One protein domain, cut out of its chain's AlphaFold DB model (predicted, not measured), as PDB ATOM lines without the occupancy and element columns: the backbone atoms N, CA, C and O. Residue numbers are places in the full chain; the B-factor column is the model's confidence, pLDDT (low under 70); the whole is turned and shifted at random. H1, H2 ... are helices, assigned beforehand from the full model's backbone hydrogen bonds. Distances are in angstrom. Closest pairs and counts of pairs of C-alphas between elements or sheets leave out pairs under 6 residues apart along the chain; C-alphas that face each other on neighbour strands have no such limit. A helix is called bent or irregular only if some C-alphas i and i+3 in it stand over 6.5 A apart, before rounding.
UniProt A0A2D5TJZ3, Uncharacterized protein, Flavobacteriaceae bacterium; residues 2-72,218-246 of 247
ATOM      1  N   ALA A   2     140.699 135.701 153.091       72.00
ATOM      2  CA  ALA A   2     141.445 135.756 151.822       72.00
ATOM      3  C   ALA A   2     140.520 135.822 150.586       72.00
ATOM      4  O   ALA A   2     140.768 136.616 149.684       72.00
ATOM      5  N   ASP A   3     139.404 135.085 150.599       79.94
ATOM      6  CA  ASP A   3     138.406 135.119 149.515       79.94
ATOM      7  C   ASP A   3     137.656 136.451 149.427       79.94
ATOM      8  O   ASP A   3     137.310 136.896 148.339       79.94
ATOM      9  N   VAL A   4     137.459 137.133 150.561       82.88
ATOM     10  CA  VAL A   4     136.856 138.475 150.598       82.88
ATOM     11  C   VAL A   4     137.807 139.490 149.974       82.88
ATOM     12  O   VAL A   4     137.372 140.309 149.171       82.88
ATOM     13  N   ILE A   5     139.105 139.422 150.297       83.50
ATOM     14  CA  ILE A   5     140.125 140.290 149.691       83.50
ATOM     15  C   ILE A   5     140.180 140.045 148.183       83.50
ATOM     16  O   ILE A   5     140.079 140.995 147.412       83.50
ATOM     17  N   ARG A   6     140.270 138.777 147.762       86.62
ATOM     18  CA  ARG A   6     140.275 138.403 146.344       86.62
ATOM     19  C   ARG A   6     139.035 138.917 145.620       86.62
ATOM     20  O   ARG A   6     139.172 139.674 144.669       86.62
ATOM     21  N   GLY A   7     137.848 138.614 146.141       88.19
ATOM     22  CA  GLY A   7     136.591 139.061 145.549       88.19
ATOM     23  C   GLY A   7     136.439 140.584 145.514       88.19
ATOM     24  O   GLY A   7     135.871 141.114 144.565       88.19
ATOM     25  N   THR A   8     136.961 141.303 146.512       90.75
ATOM     26  CA  THR A   8     136.920 142.775 146.531       90.75
ATOM     27  C   THR A   8     137.790 143.341 145.417       90.75
ATOM     28  O   THR A   8     137.342 144.197 144.662       90.75
ATOM     29  N   VAL A   9     139.014 142.835 145.278       91.75
ATOM     30  CA  VAL A   9     139.957 143.295 144.254       91.75
ATOM     31  C   VAL A   9     139.458 142.937 142.851       91.75
ATOM     32  O   VAL A   9     139.526 143.770 141.949       91.75
ATOM     33  N   ASP A  10     138.880 141.749 142.671       92.50
ATOM     34  CA  ASP A  10     138.256 141.352 141.406       92.50
ATOM     35  C   ASP A  10     137.059 142.261 141.069       92.50
ATOM     36  O   ASP A  10     136.907 142.698 139.927       92.50
ATOM     37  N   ALA A  11     136.246 142.629 142.069       93.25
ATOM     38  CA  ALA A  11     135.148 143.579 141.897       93.25
ATOM     39  C   ALA A  11     135.644 144.992 141.548       93.25
ATOM     40  O   ALA A  11     135.033 145.657 140.715       93.25
ATOM     41  N   MET A  12     136.754 145.445 142.139       94.75
ATOM     42  CA  MET A  12     137.390 146.721 141.794       94.75
ATOM     43  C   MET A  12     137.919 146.717 140.355       94.75
ATOM     44  O   MET A  12     137.711 147.677 139.619       94.75
ATOM     45  N   HIS A  13     138.562 145.631 139.923       95.38
ATOM     46  CA  HIS A  13     139.041 145.484 138.547       95.38
ATOM     47  C   HIS A  13     137.881 145.487 137.535       95.38
ATOM     48  O   HIS A  13     137.953 146.137 136.485       95.38
ATOM     49  N   ALA A  14     136.788 144.785 137.853       95.31
ATOM     50  CA  ALA A  14     135.575 144.797 137.042       95.31
ATOM     51  C   ALA A  14     134.951 146.201 136.968       95.31
ATOM     52  O   ALA A  14     134.569 146.643 135.884       95.31
ATOM     53  N   GLU A  15     134.913 146.924 138.088       96.00
ATOM     54  CA  GLU A  15     134.389 148.289 138.145       96.00
ATOM     55  C   GLU A  15     135.246 149.271 137.339       96.00
ATOM     56  O   GLU A  15     134.709 150.069 136.576       96.00
ATOM     57  N   LEU A  16     136.576 149.160 137.409       96.00
ATOM     58  CA  LEU A  16     137.485 149.963 136.588       96.00
ATOM     59  C   LEU A  16     137.216 149.763 135.090       96.00
ATOM     60  O   LEU A  16     137.160 150.724 134.323       96.00
ATOM     61  N   THR A  17     137.003 148.510 134.681       96.25
ATOM     62  CA  THR A  17     136.664 148.163 133.295       96.25
ATOM     63  C   THR A  17     135.305 148.748 132.901       96.25
ATOM     64  O   THR A  17     135.163 149.329 131.825       96.25
ATOM     65  N   ARG A  18     134.304 148.654 133.788       96.75
ATOM     66  CA  ARG A  18     132.964 149.219 133.582       96.75
ATOM     67  C   ARG A  18     133.015 150.738 133.401       96.75
ATOM     68  O   ARG A  18     132.460 151.250 132.430       96.75
ATOM     69  N   LEU A  19     133.724 151.444 134.283       96.19
ATOM     70  CA  LEU A  19     133.907 152.896 134.216       96.19
ATOM     71  C   LEU A  19     134.653 153.319 132.950       96.19
ATOM     72  O   LEU A  19     134.287 154.323 132.341       96.19
ATOM     73  N   ALA A  20     135.649 152.548 132.506       96.12
ATOM     74  CA  ALA A  20     136.323 152.807 131.238       96.12
ATOM     75  C   ALA A  20     135.351 152.717 130.046       96.12
ATOM     76  O   ALA A  20     135.399 153.562 129.152       96.12
ATOM     77  N   HIS A  21     134.440 151.738 130.030       94.62
ATOM     78  CA  HIS A  21     133.406 151.628 128.993       94.62
ATOM     79  C   HIS A  21     132.357 152.741 129.042       94.62
ATOM     80  O   HIS A  21     131.838 153.130 127.999       94.62
ATOM     81  N   GLU A  22     132.039 153.241 130.233       94.56
ATOM     82  CA  GLU A  22     131.044 154.297 130.422       94.56
ATOM     83  C   GLU A  22     131.602 155.689 130.095       94.56
ATOM     84  O   GLU A  22     130.955 156.479 129.408       94.56
ATOM     85  N   LYS A  23     132.799 156.001 130.602       94.12
ATOM     86  CA  LYS A  23     133.350 157.363 130.603       94.12
ATOM     87  C   LYS A  23     134.295 157.645 129.442       94.12
ATOM     88  O   LYS A  23     134.531 158.812 129.122       94.12
ATOM     89  N   LEU A  24     134.865 156.613 128.823       92.44
ATOM     90  CA  LEU A  24     135.761 156.773 127.680       92.44
ATOM     91  C   LEU A  24     135.005 156.464 126.385       92.44
ATOM     92  O   LEU A  24     134.133 155.604 126.347       92.44
ATOM     93  N   MET A  25     135.335 157.195 125.318       84.06
ATOM     94  CA  MET A  25     134.739 156.988 123.994       84.06
ATOM     95  C   MET A  25     135.680 156.177 123.099       84.06
ATOM     96  O   MET A  25     135.656 154.954 123.067       84.06
ATOM     97  N   THR A  26     136.543 156.854 122.342       82.50
ATOM     98  CA  THR A  26     137.410 156.195 121.357       82.50
ATOM     99  C   THR A  26     138.635 155.527 121.973       82.50
ATOM    100  O   THR A  26     139.283 154.742 121.292       82.50
ATOM    101  N   SER A  27     138.956 155.832 123.232       90.06
ATOM    102  CA  SER A  27     140.147 155.347 123.940       90.06
ATOM    103  C   SER A  27     139.868 154.221 124.938       90.06
ATOM    104  O   SER A  27     140.785 153.792 125.632       90.06
ATOM    105  N   THR A  28     138.621 153.750 125.033       92.38
ATOM    106  CA  THR A  28     138.216 152.695 125.972       92.38
ATOM    107  C   THR A  28     139.065 151.444 125.824       92.38
ATOM    108  O   THR A  28     139.576 150.932 126.809       92.38
ATOM    109  N   GLU A  29     139.237 150.953 124.597       91.31
ATOM    110  CA  GLU A  29     139.940 149.690 124.372       91.31
ATOM    111  C   GLU A  29     141.429 149.787 124.702       91.31
ATOM    112  O   GLU A  29     141.948 148.890 125.358       91.31
ATOM    113  N   ASP A  30     142.097 150.882 124.323       92.56
ATOM    114  CA  ASP A  30     143.500 151.109 124.692       92.56
ATOM    115  C   ASP A  30     143.659 151.192 126.215       92.56
ATOM    116  O   ASP A  30     144.594 150.627 126.779       92.56
ATOM    117  N   TYR A  31     142.724 151.870 126.888       96.12
ATOM    118  CA  TYR A  31     142.720 151.990 128.341       96.12
ATOM    119  C   TYR A  31     142.535 150.630 129.019       96.12
ATOM    120  O   TYR A  31     143.347 150.258 129.861       96.12
ATOM    121  N   VAL A  32     141.515 149.863 128.614       96.12
ATOM    122  CA  VAL A  32     141.211 148.533 129.165       96.12
ATOM    123  C   VAL A  32     142.360 147.554 128.926       96.12
ATOM    124  O   VAL A  32     142.714 146.811 129.832       96.12
ATOM    125  N   GLN A  33     143.003 147.588 127.754       95.31
ATOM    126  CA  GLN A  33     144.202 146.782 127.484       95.31
ATOM    127  C   GLN A  33     145.390 147.151 128.384       95.31
ATOM    128  O   GLN A  33     146.253 146.312 128.641       95.31
ATOM    129  N   GLY A  34     145.446 148.397 128.860       95.50
ATOM    130  CA  GLY A  34     146.435 148.847 129.832       95.50
ATOM    131  C   GLY A  34     146.172 148.348 131.254       95.50
ATOM    132  O   GLY A  34     147.104 148.328 132.058       95.50
ATOM    133  N   ILE A  35     144.948 147.936 131.596       96.25
ATOM    134  CA  ILE A  35     144.628 147.430 132.936       96.25
ATOM    135  C   ILE A  35     145.243 146.036 133.087       96.25
ATOM    136  O   ILE A  35     144.924 145.112 132.341       96.25
ATOM    137  N   GLN A  36     146.147 145.883 134.050       95.38
ATOM    138  CA  GLN A  36     146.742 144.590 134.361       95.38
ATOM    139  C   GLN A  36     145.835 143.767 135.282       95.38
ATOM    140  O   GLN A  36     145.196 144.340 136.173       95.38
ATOM    141  N   PRO A  37     145.834 142.428 135.133       92.50
ATOM    142  CA  PRO A  37     145.163 141.547 136.075       92.50
ATOM    143  C   PRO A  37     145.625 141.813 137.514       92.50
ATOM    144  O   PRO A  37     146.803 142.129 137.725       92.50
ATOM    145  N   PRO A  38     144.746 141.648 138.515       92.44
ATOM    146  CA  PRO A  38     145.133 141.817 139.903       92.44
ATOM    147  C   PRO A  38     146.299 140.916 140.315       92.44
ATOM    148  O   PRO A  38     146.281 139.704 140.093       92.44
ATOM    149  N   VAL A  39     147.292 141.503 140.981       88.75
ATOM    150  CA  VAL A  39     148.404 140.770 141.596       88.75
ATOM    151  C   VAL A  39     148.169 140.714 143.097       88.75
ATOM    152  O   VAL A  39     147.967 141.749 143.728       88.75
ATOM    153  N   PHE A  40     148.199 139.512 143.669       85.56
ATOM    154  CA  PHE A  40     148.031 139.281 145.103       85.56
ATOM    155  C   PHE A  40     149.387 139.005 145.742       85.56
ATOM    156  O   PHE A  40     150.111 138.119 145.293       85.56
ATOM    157  N   HIS A  41     149.700 139.733 146.811       80.94
ATOM    158  CA  HIS A  41     151.003 139.662 147.487       80.94
ATOM    159  C   HIS A  41     150.973 138.778 148.741       80.94
ATOM    160  O   HIS A  41     151.952 138.689 149.475       80.94
ATOM    161  N   LEU A  42     149.840 138.115 149.000       69.31
ATOM    162  CA  LEU A  42     149.642 137.272 150.173       69.31
ATOM    163  C   LEU A  42     149.931 135.793 149.882       69.31
ATOM    164  O   LEU A  42     149.379 135.249 148.921       69.31
ATOM    165  N   PRO A  43     150.686 135.092 150.749       58.41
ATOM    166  CA  PRO A  43     150.616 133.639 150.803       58.41
ATOM    167  C   PRO A  43     149.216 133.207 151.269       58.41
ATOM    168  O   PRO A  43     148.580 133.871 152.094       58.41
ATOM    169  N   ALA A  44     148.721 132.087 150.737       56.56
ATOM    170  CA  ALA A  44     147.401 131.566 151.079       56.56
ATOM    171  C   ALA A  44     147.234 131.432 152.609       56.56
ATOM    172  O   ALA A  44     148.033 130.778 153.276       56.56
ATOM    173  N   GLY A  45     146.189 132.054 153.161       54.72
ATOM    174  CA  GLY A  45     145.755 131.837 154.545       54.72
ATOM    175  C   GLY A  45     146.349 132.747 155.628       54.72
ATOM    176  O   GLY A  45     145.967 132.581 156.784       54.72
ATOM    177  N   ARG A  46     147.216 133.726 155.315       57.91
ATOM    178  CA  ARG A  46     147.756 134.655 156.334       57.91
ATOM    179  C   ARG A  46     147.446 136.114 156.006       57.91
ATOM    180  O   ARG A  46     147.809 136.603 154.942       57.91
ATOM    181  N   LEU A  47     146.791 136.812 156.937       56.78
ATOM    182  CA  LEU A  47     146.699 138.271 156.893       56.78
ATOM    183  C   LEU A  47     148.033 138.865 157.361       56.78
ATOM    184  O   LEU A  47     148.598 138.369 158.340       56.78
ATOM    185  N   PRO A  48     148.542 139.909 156.698       58.19
ATOM    186  CA  PRO A  48     149.695 140.627 157.197       58.19
ATOM    187  C   PRO A  48     149.297 141.452 158.425       58.19
ATOM    188  O   PRO A  48     148.174 141.948 158.524       58.19
ATOM    189  N   ALA A  49     150.223 141.595 159.369       57.69
ATOM    190  CA  ALA A  49     150.093 142.567 160.446       57.69
ATOM    191  C   ALA A  49     150.596 143.935 159.944       57.69
ATOM    192  O   ALA A  49     151.704 144.018 159.413       57.69
ATOM    193  N   GLY A  50     149.794 144.990 160.123       63.06
ATOM    194  CA  GLY A  50     150.118 146.367 159.718       63.06
ATOM    195  C   GLY A  50     149.628 146.765 158.317       63.06
ATOM    196  O   GLY A  50     148.876 146.036 157.673       63.06
ATOM    197  N   GLU A  51     150.053 147.943 157.849       57.59
ATOM    198  CA  GLU A  51     149.773 148.462 156.501       57.59
ATOM    199  C   GLU A  51     150.645 147.749 155.460       57.59
ATOM    200  O   GLU A  51     151.712 148.221 155.073       57.59
ATOM    201  N   GLN A  52     150.211 146.574 155.012       67.06
ATOM    202  CA  GLN A  52     150.832 145.898 153.874       67.06
ATOM    203  C   GLN A  52     149.873 145.864 152.691       67.06
ATOM    204  O   GLN A  52     148.680 145.599 152.838       67.06
ATOM    205  N   VAL A  53     150.417 146.099 151.498       68.19
ATOM    206  CA  VAL A  53     149.677 145.968 150.243       68.19
ATOM    207  C   VAL A  53     149.340 144.494 150.034       68.19
ATOM    208  O   VAL A  53     150.210 143.677 149.753       68.19
ATOM    209  N   VAL A  54     148.063 144.147 150.180       78.62
ATOM    210  CA  VAL A  54     147.577 142.765 150.032       78.62
ATOM    211  C   VAL A  54     147.342 142.372 148.569       78.62
ATOM    212  O   VAL A  54     147.430 141.195 148.215       78.62
ATOM    213  N   ALA A  55     147.067 143.360 147.716       86.12
ATOM    214  CA  ALA A  55     146.878 143.207 146.282       86.12
ATOM    215  C   ALA A  55     147.074 144.545 145.553       86.12
ATOM    216  O   ALA A  55     146.961 145.607 146.163       86.12
ATOM    217  N   SER A  56     147.328 144.498 144.246       88.31
ATOM    218  CA  SER A  56     147.480 145.683 143.397       88.31
ATOM    219  C   SER A  56     146.884 145.476 142.007       88.31
ATOM    220  O   SER A  56     147.052 144.410 141.414       88.31
ATOM    221  N   ILE A  57     146.265 146.529 141.472       92.88
ATOM    222  CA  ILE A  57     145.864 146.661 140.066       92.88
ATOM    223  C   ILE A  57     146.733 147.771 139.472       92.88
ATOM    224  O   ILE A  57     146.870 148.829 140.085       92.88
ATOM    225  N   VAL A  58     147.345 147.531 138.313       94.19
ATOM    226  CA  VAL A  58     148.302 148.463 137.693       94.19
ATOM    227  C   VAL A  58     147.824 148.849 136.300       94.19
ATOM    228  O   VAL A  58     147.304 148.011 135.568       94.19
ATOM    229  N   LEU A  59     148.033 150.113 135.929       95.94
ATOM    230  CA  LEU A  59     147.778 150.624 134.588       95.94
ATOM    231  C   LEU A  59     149.096 150.786 133.825       95.94
ATOM    232  O   LEU A  59     149.973 151.550 134.231       95.94
ATOM    233  N   VAL A  60     149.243 150.089 132.702       95.94
ATOM    234  CA  VAL A  60     150.444 150.150 131.858       95.94
ATOM    235  C   VAL A  60     150.165 150.823 130.518       95.94
ATOM    236  O   VAL A  60     149.036 150.884 130.040       95.94
ATOM    237  N   GLY A  61     151.232 151.318 129.893       95.50
ATOM    238  CA  GLY A  61     151.174 151.997 128.603       95.50
ATOM    239  C   GLY A  61     151.062 153.514 128.733       95.50
ATOM    240  O   GLY A  61     150.521 154.046 129.702       95.50
ATOM    241  N   TRP A  62     151.591 154.222 127.734       94.44
ATOM    242  CA  TRP A  62     151.651 155.684 127.750       94.44
ATOM    243  C   TRP A  62     150.259 156.328 127.691       94.44
ATOM    244  O   TRP A  62     149.933 157.152 128.540       94.44
ATOM    245  N   LEU A  63     149.425 155.932 126.720       94.06
ATOM    246  CA  LEU A  63     148.107 156.540 126.521       94.06
ATOM    247  C   LEU A  63     147.155 156.285 127.705       94.06
ATOM    248  O   LEU A  63     146.551 157.252 128.160       94.06
ATOM    249  N   PRO A  64     147.041 155.059 128.260       96.62
ATOM    250  CA  PRO A  64     146.217 154.833 129.445       96.62
ATOM    251  C   PRO A  64     146.640 155.707 130.629       96.62
ATOM    252  O   PRO A  64     145.797 156.361 131.235       96.62
ATOM    253  N   ASN A  65     147.946 155.820 130.894       96.81
ATOM    254  CA  ASN A  65     148.455 156.683 131.962       96.81
ATOM    255  C   ASN A  65     148.202 158.176 131.702       96.81
ATOM    256  O   ASN A  65     147.919 158.914 132.644       96.81
ATOM    257  N   ALA A  66     148.273 158.620 130.445       96.06
ATOM    258  CA  ALA A  66     147.940 159.988 130.056       96.06
ATOM    259  C   ALA A  66     146.434 160.286 130.163       96.06
ATOM    260  O   ALA A  66     146.055 161.413 130.457       96.06
ATOM    261  N   ILE A  67     145.567 159.294 129.939       96.38
ATOM    262  CA  ILE A  67     144.120 159.411 130.177       96.38
ATOM    263  C   ILE A  67     143.832 159.451 131.674       96.38
ATOM    264  O   ILE A  67     142.991 160.230 132.105       96.38
ATOM    265  N   GLU A  68     144.521 158.632 132.463       96.75
ATOM    266  CA  GLU A  68     144.278 158.548 133.901       96.75
ATOM    267  C   GLU A  68     144.729 159.815 134.628       96.75
ATOM    268  O   GLU A  68     143.958 160.412 135.375       96.75
ATOM    269  N   ASN A  69     145.958 160.256 134.364       96.50
ATOM    270  CA  ASN A  69     146.597 161.354 135.095       96.50
ATOM    271  C   ASN A  69     146.520 162.699 134.366       96.50
ATOM    272  O   ASN A  69     146.858 163.735 134.935       96.50
ATOM    273  N   GLY A  70     146.097 162.689 133.106       96.19
ATOM    274  CA  GLY A  70     146.193 163.829 132.214       96.19
ATOM    275  C   GLY A  70     147.552 163.920 131.517       96.19
ATOM    276  O   GLY A  70     148.551 163.301 131.887       96.19
ATOM    277  N   TYR A  71     147.579 164.731 130.469       95.62
ATOM    278  CA  TYR A  71     148.778 165.108 129.736       95.62
ATOM    279  C   TYR A  71     148.670 166.596 129.404       95.62
ATOM    280  O   TYR A  71     147.710 166.988 128.747       95.62
ATOM    281  N   PRO A  72     149.631 167.450 129.797       94.06
ATOM    282  CA  PRO A  72     149.520 168.897 129.591       94.06
ATOM    283  C   PRO A  72     149.546 169.318 128.113       94.06
ATOM    284  O   PRO A  72     149.287 170.475 127.796       94.06
ATOM    285  N   GLU A 218     142.831 165.645 129.276       94.19
ATOM    286  CA  GLU A 218     142.290 165.829 130.620       94.19
ATOM    287  C   GLU A 218     142.286 164.486 131.366       94.19
ATOM    288  O   GLU A 218     141.816 163.485 130.818       94.19
ATOM    289  N   GLY A 219     142.793 164.478 132.602       96.12
ATOM    290  CA  GLY A 219     142.807 163.296 133.462       96.12
ATOM    291  C   GLY A 219     141.398 162.854 133.852       96.12
ATOM    292  O   GLY A 219     140.582 163.669 134.280       96.12
ATOM    293  N   LYS A 220     141.096 161.565 133.681       95.94
ATOM    294  CA  LYS A 220     139.798 160.972 134.041       95.94
ATOM    295  C   LYS A 220     139.783 160.339 135.428       95.94
ATOM    296  O   LYS A 220     138.692 160.152 135.953       95.94
ATOM    297  N   HIS A 221     140.953 160.077 136.018       96.62
ATOM    298  CA  HIS A 221     141.114 159.638 137.407       96.62
ATOM    299  C   HIS A 221     140.211 158.452 137.804       96.62
ATOM    300  O   HIS A 221     139.645 158.421 138.897       96.62
ATOM    301  N   LEU A 222     140.059 157.461 136.919       96.56
ATOM    302  CA  LEU A 222     139.154 156.331 137.122       96.56
ATOM    303  C   LEU A 222     139.586 155.443 138.296       96.56
ATOM    304  O   LEU A 222     138.735 154.854 138.958       96.56
ATOM    305  N   PHE A 223     140.884 155.358 138.608       95.44
ATOM    306  CA  PHE A 223     141.349 154.624 139.789       95.44
ATOM    307  C   PHE A 223     140.884 155.275 141.088       95.44
ATOM    308  O   PHE A 223     140.618 154.564 142.056       95.44
ATOM    309  N   LYS A 224     140.759 156.608 141.112       94.94
ATOM    310  CA  LYS A 224     140.202 157.308 142.268       94.94
ATOM    311  C   LYS A 224     138.738 156.920 142.475       94.94
ATOM    312  O   LYS A 224     138.373 156.554 143.588       94.94
ATOM    313  N   ASP A 225     137.941 156.925 141.409       94.00
ATOM    314  CA  ASP A 225     136.530 156.526 141.478       94.00
ATOM    315  C   ASP A 225     136.370 155.084 141.994       94.00
ATOM    316  O   ASP A 225     135.508 154.795 142.823       94.00
ATOM    317  N   VAL A 226     137.236 154.170 141.548       94.38
ATOM    318  CA  VAL A 226     137.232 152.768 142.003       94.38
ATOM    319  C   VAL A 226     137.680 152.633 143.459       94.38
ATOM    320  O   VAL A 226     137.133 151.808 144.192       94.38
ATOM    321  N   ALA A 227     138.661 153.425 143.896       91.31
ATOM    322  CA  ALA A 227     139.089 153.443 145.292       91.31
ATOM    323  C   ALA A 227     137.947 153.889 146.218       91.31
ATOM    324  O   ALA A 227     137.746 153.284 147.272       91.31
ATOM    325  N   ASP A 228     137.156 154.873 145.786       92.81
ATOM    326  CA  ASP A 228     135.987 155.362 146.520       92.81
ATOM    327  C   ASP A 228     134.852 154.297 146.574       92.81
ATOM    328  O   ASP A 228     134.102 154.242 147.550       92.81
ATOM    329  N   TYR A 229     134.773 153.376 145.598       90.44
ATOM    330  CA  TYR A 229     133.841 152.225 145.575       90.44
ATOM    331  C   TYR A 229     134.283 151.027 146.445       90.44
ATOM    332  O   TYR A 229     133.453 150.234 146.907       90.44
ATOM    333  N   ALA A 230     135.586 150.868 146.699       89.19
ATOM    334  CA  ALA A 230     136.147 149.673 147.335       89.19
ATOM    335  C   ALA A 230     135.517 149.292 148.700       89.19
ATOM    336  O   ALA A 230     135.262 148.097 148.910       89.19
ATOM    337  N   PRO A 231     135.208 150.234 149.619       90.88
ATOM    338  CA  PRO A 231     134.590 149.895 150.904       90.88
ATOM    339  C   PRO A 231     133.214 149.232 150.760       90.88
ATOM    340  O   PRO A 231     132.893 148.296 151.499       90.88
ATOM    341  N   GLU A 232     132.404 149.675 149.794       91.38
ATOM    342  CA  GLU A 232     131.075 149.111 149.545       91.38
ATOM    343  C   GLU A 232     131.176 147.674 149.019       91.38
ATOM    344  O   GLU A 232     130.491 146.768 149.514       91.38
ATOM    345  N   ALA A 233     132.076 147.448 148.057       88.75
ATOM    346  CA  ALA A 233     132.336 146.128 147.494       88.75
ATOM    347  C   ALA A 233     132.785 145.131 148.574       88.75
ATOM    348  O   ALA A 233     132.242 144.023 148.658       88.75
ATOM    349  N   ALA A 234     133.715 145.549 149.440       88.00
ATOM    350  CA  ALA A 234     134.189 144.743 150.558       88.00
ATOM    351  C   ALA A 234     133.051 144.402 151.530       88.00
ATOM    352  O   ALA A 234     132.845 143.234 151.867       88.00
ATOM    353  N   ALA A 235     132.257 145.398 151.938       89.75
ATOM    354  CA  ALA A 235     131.155 145.201 152.876       89.75
ATOM    355  C   ALA A 235     130.095 144.222 152.339       89.75
ATOM    356  O   ALA A 235     129.588 143.382 153.087       89.75
ATOM    357  N   ARG A 236     129.777 144.288 151.039       90.56
ATOM    358  CA  ARG A 236     128.853 143.350 150.384       90.56
ATOM    359  C   ARG A 236     129.357 141.908 150.462       90.56
ATOM    360  O   ARG A 236     128.580 141.015 150.796       90.56
ATOM    361  N   LEU A 237     130.641 141.686 150.191       88.25
ATOM    362  CA  LEU A 237     131.244 140.351 150.203       88.25
ATOM    363  C   LEU A 237     131.392 139.783 151.616       88.25
ATOM    364  O   LEU A 237     131.135 138.599 151.819       88.25
ATOM    365  N   VAL A 238     131.728 140.619 152.604       88.38
ATOM    366  CA  VAL A 238     131.737 140.208 154.018       88.38
ATOM    367  C   VAL A 238     130.348 139.734 154.445       88.38
ATOM    368  O   VAL A 238     130.225 138.653 155.014       88.38
ATOM    369  N   ARG A 239     129.291 140.498 154.131       89.88
ATOM    370  CA  ARG A 239     127.908 140.106 154.459       89.88
ATOM    371  C   ARG A 239     127.511 138.780 153.810       89.88
ATOM    372  O   ARG A 239     126.934 137.934 154.484       89.88
ATOM    373  N   ALA A 240     127.844 138.585 152.534       86.12
ATOM    374  CA  ALA A 240     127.556 137.340 151.826       86.12
ATOM    375  C   ALA A 240     128.290 136.135 152.445       86.12
ATOM    376  O   ALA A 240     127.686 135.083 152.637       86.12
ATOM    377  N   ALA A 241     129.564 136.305 152.814       84.88
ATOM    378  CA  ALA A 241     130.348 135.257 153.460       84.88
ATOM    379  C   ALA A 241     129.778 134.867 154.833       84.88
ATOM    380  O   ALA A 241     129.685 133.684 155.141       84.88
ATOM    381  N   LEU A 242     129.350 135.848 155.636       85.56
ATOM    382  CA  LEU A 242     128.732 135.591 156.940       85.56
ATOM    383  C   LEU A 242     127.381 134.868 156.812       85.56
ATOM    384  O   LEU A 242     127.101 133.973 157.602       85.56
ATOM    385  N   ALA A 243     126.567 135.216 155.811       85.19
ATOM    386  CA  ALA A 243     125.276 134.568 155.576       85.19
ATOM    387  C   ALA A 243     125.415 133.094 155.147       85.19
ATOM    388  O   ALA A 243     124.640 132.258 155.596       85.19
ATOM    389  N   GLY A 244     126.420 132.766 154.327       78.44
ATOM    390  CA  GLY A 244     126.675 131.391 153.874       78.44
ATOM    391  C   GLY A 244     127.316 130.469 154.920       78.44
ATOM    392  O   GLY A 244     127.369 129.266 154.709       78.44
ATOM    393  N   MET A 245     127.809 131.007 156.041       68.06
ATOM    394  CA  MET A 245     128.329 130.207 157.162       68.06
ATOM    395  C   MET A 245     127.239 129.775 158.156       68.06
ATOM    396  O   MET A 245     127.501 128.937 159.014       68.06
ATOM    397  N   GLY A 246     126.046 130.374 158.078       56.31
ATOM    398  CA  GLY A 246     124.907 130.077 158.953       56.31
ATOM    399  C   GLY A 246     123.891 129.090 158.367       56.31
ATOM    400  O   GLY A 246     122.837 128.906 158.974       56.31
TER     401      GLY A 246
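What this domain is: This is residues 2 to 72 and 218 to 246 of the 247 residues of an uncharacterized protein of Flavobacteriaceae bacterium (UniProt A0A2D5TJZ3). Two long helices, H1 and H4, cross obliquely as a slanted X, with short H2 and H3 near the end of H1. From there a long loop, residues 35 to 61, runs out and folds back, residues 39 to 40 pairing antiparallel with 55 to 56. The printed part has 100 residues with four named helices, H1 to H4 in order, and no named strand: all helix. It is only just loose, close to compact, with a radius of gyration of the C-alphas of 15.3 A, and a rod spanning 51 by 25 by 19 A.

How they stand to each other: Start at H1, residues 2 to 23; it touches H4, residues 222 to 244, opposite ways at a steep tilt of 41 degrees, closest at the C-alphas of Thr 8 and Ala 234, 5.2 A. With residues 17 to 21 alone H1 touches H2, residues 28 to 34, in a helical hairpin; the closest C-alphas, Ala 20 and Thr 28, are 5.6 A apart. H2 touches H3, residues 62 to 69, about perpendicular at 76 degrees, the closest C-alphas being Tyr 31 and Pro 64, 4.6 A. Every O i to N i+4 pair is within hydrogen-bond range in H1, H2 and H3, and 17 of 19 in H4.

Where its parts are: Find C-alpha 2 at (141.445, 135.756, 151.822); H1 runs 31.3 A from there. H4, 32.5 A, ends at C-alpha 244, (126.675, 131.391, 153.874); it is irregular, C-alphas 228 and 231 being 7.1 A apart, with a kink of 40 degrees near residue 229.

The domain as a whole: Residues 73 to 217 are not printed; C-alphas 72 and 218 are 7.9 A apart across the cut. The link H2 to H3 is long. Look for pLDDT under 70 at residues 42 to 53 and 245 to 246.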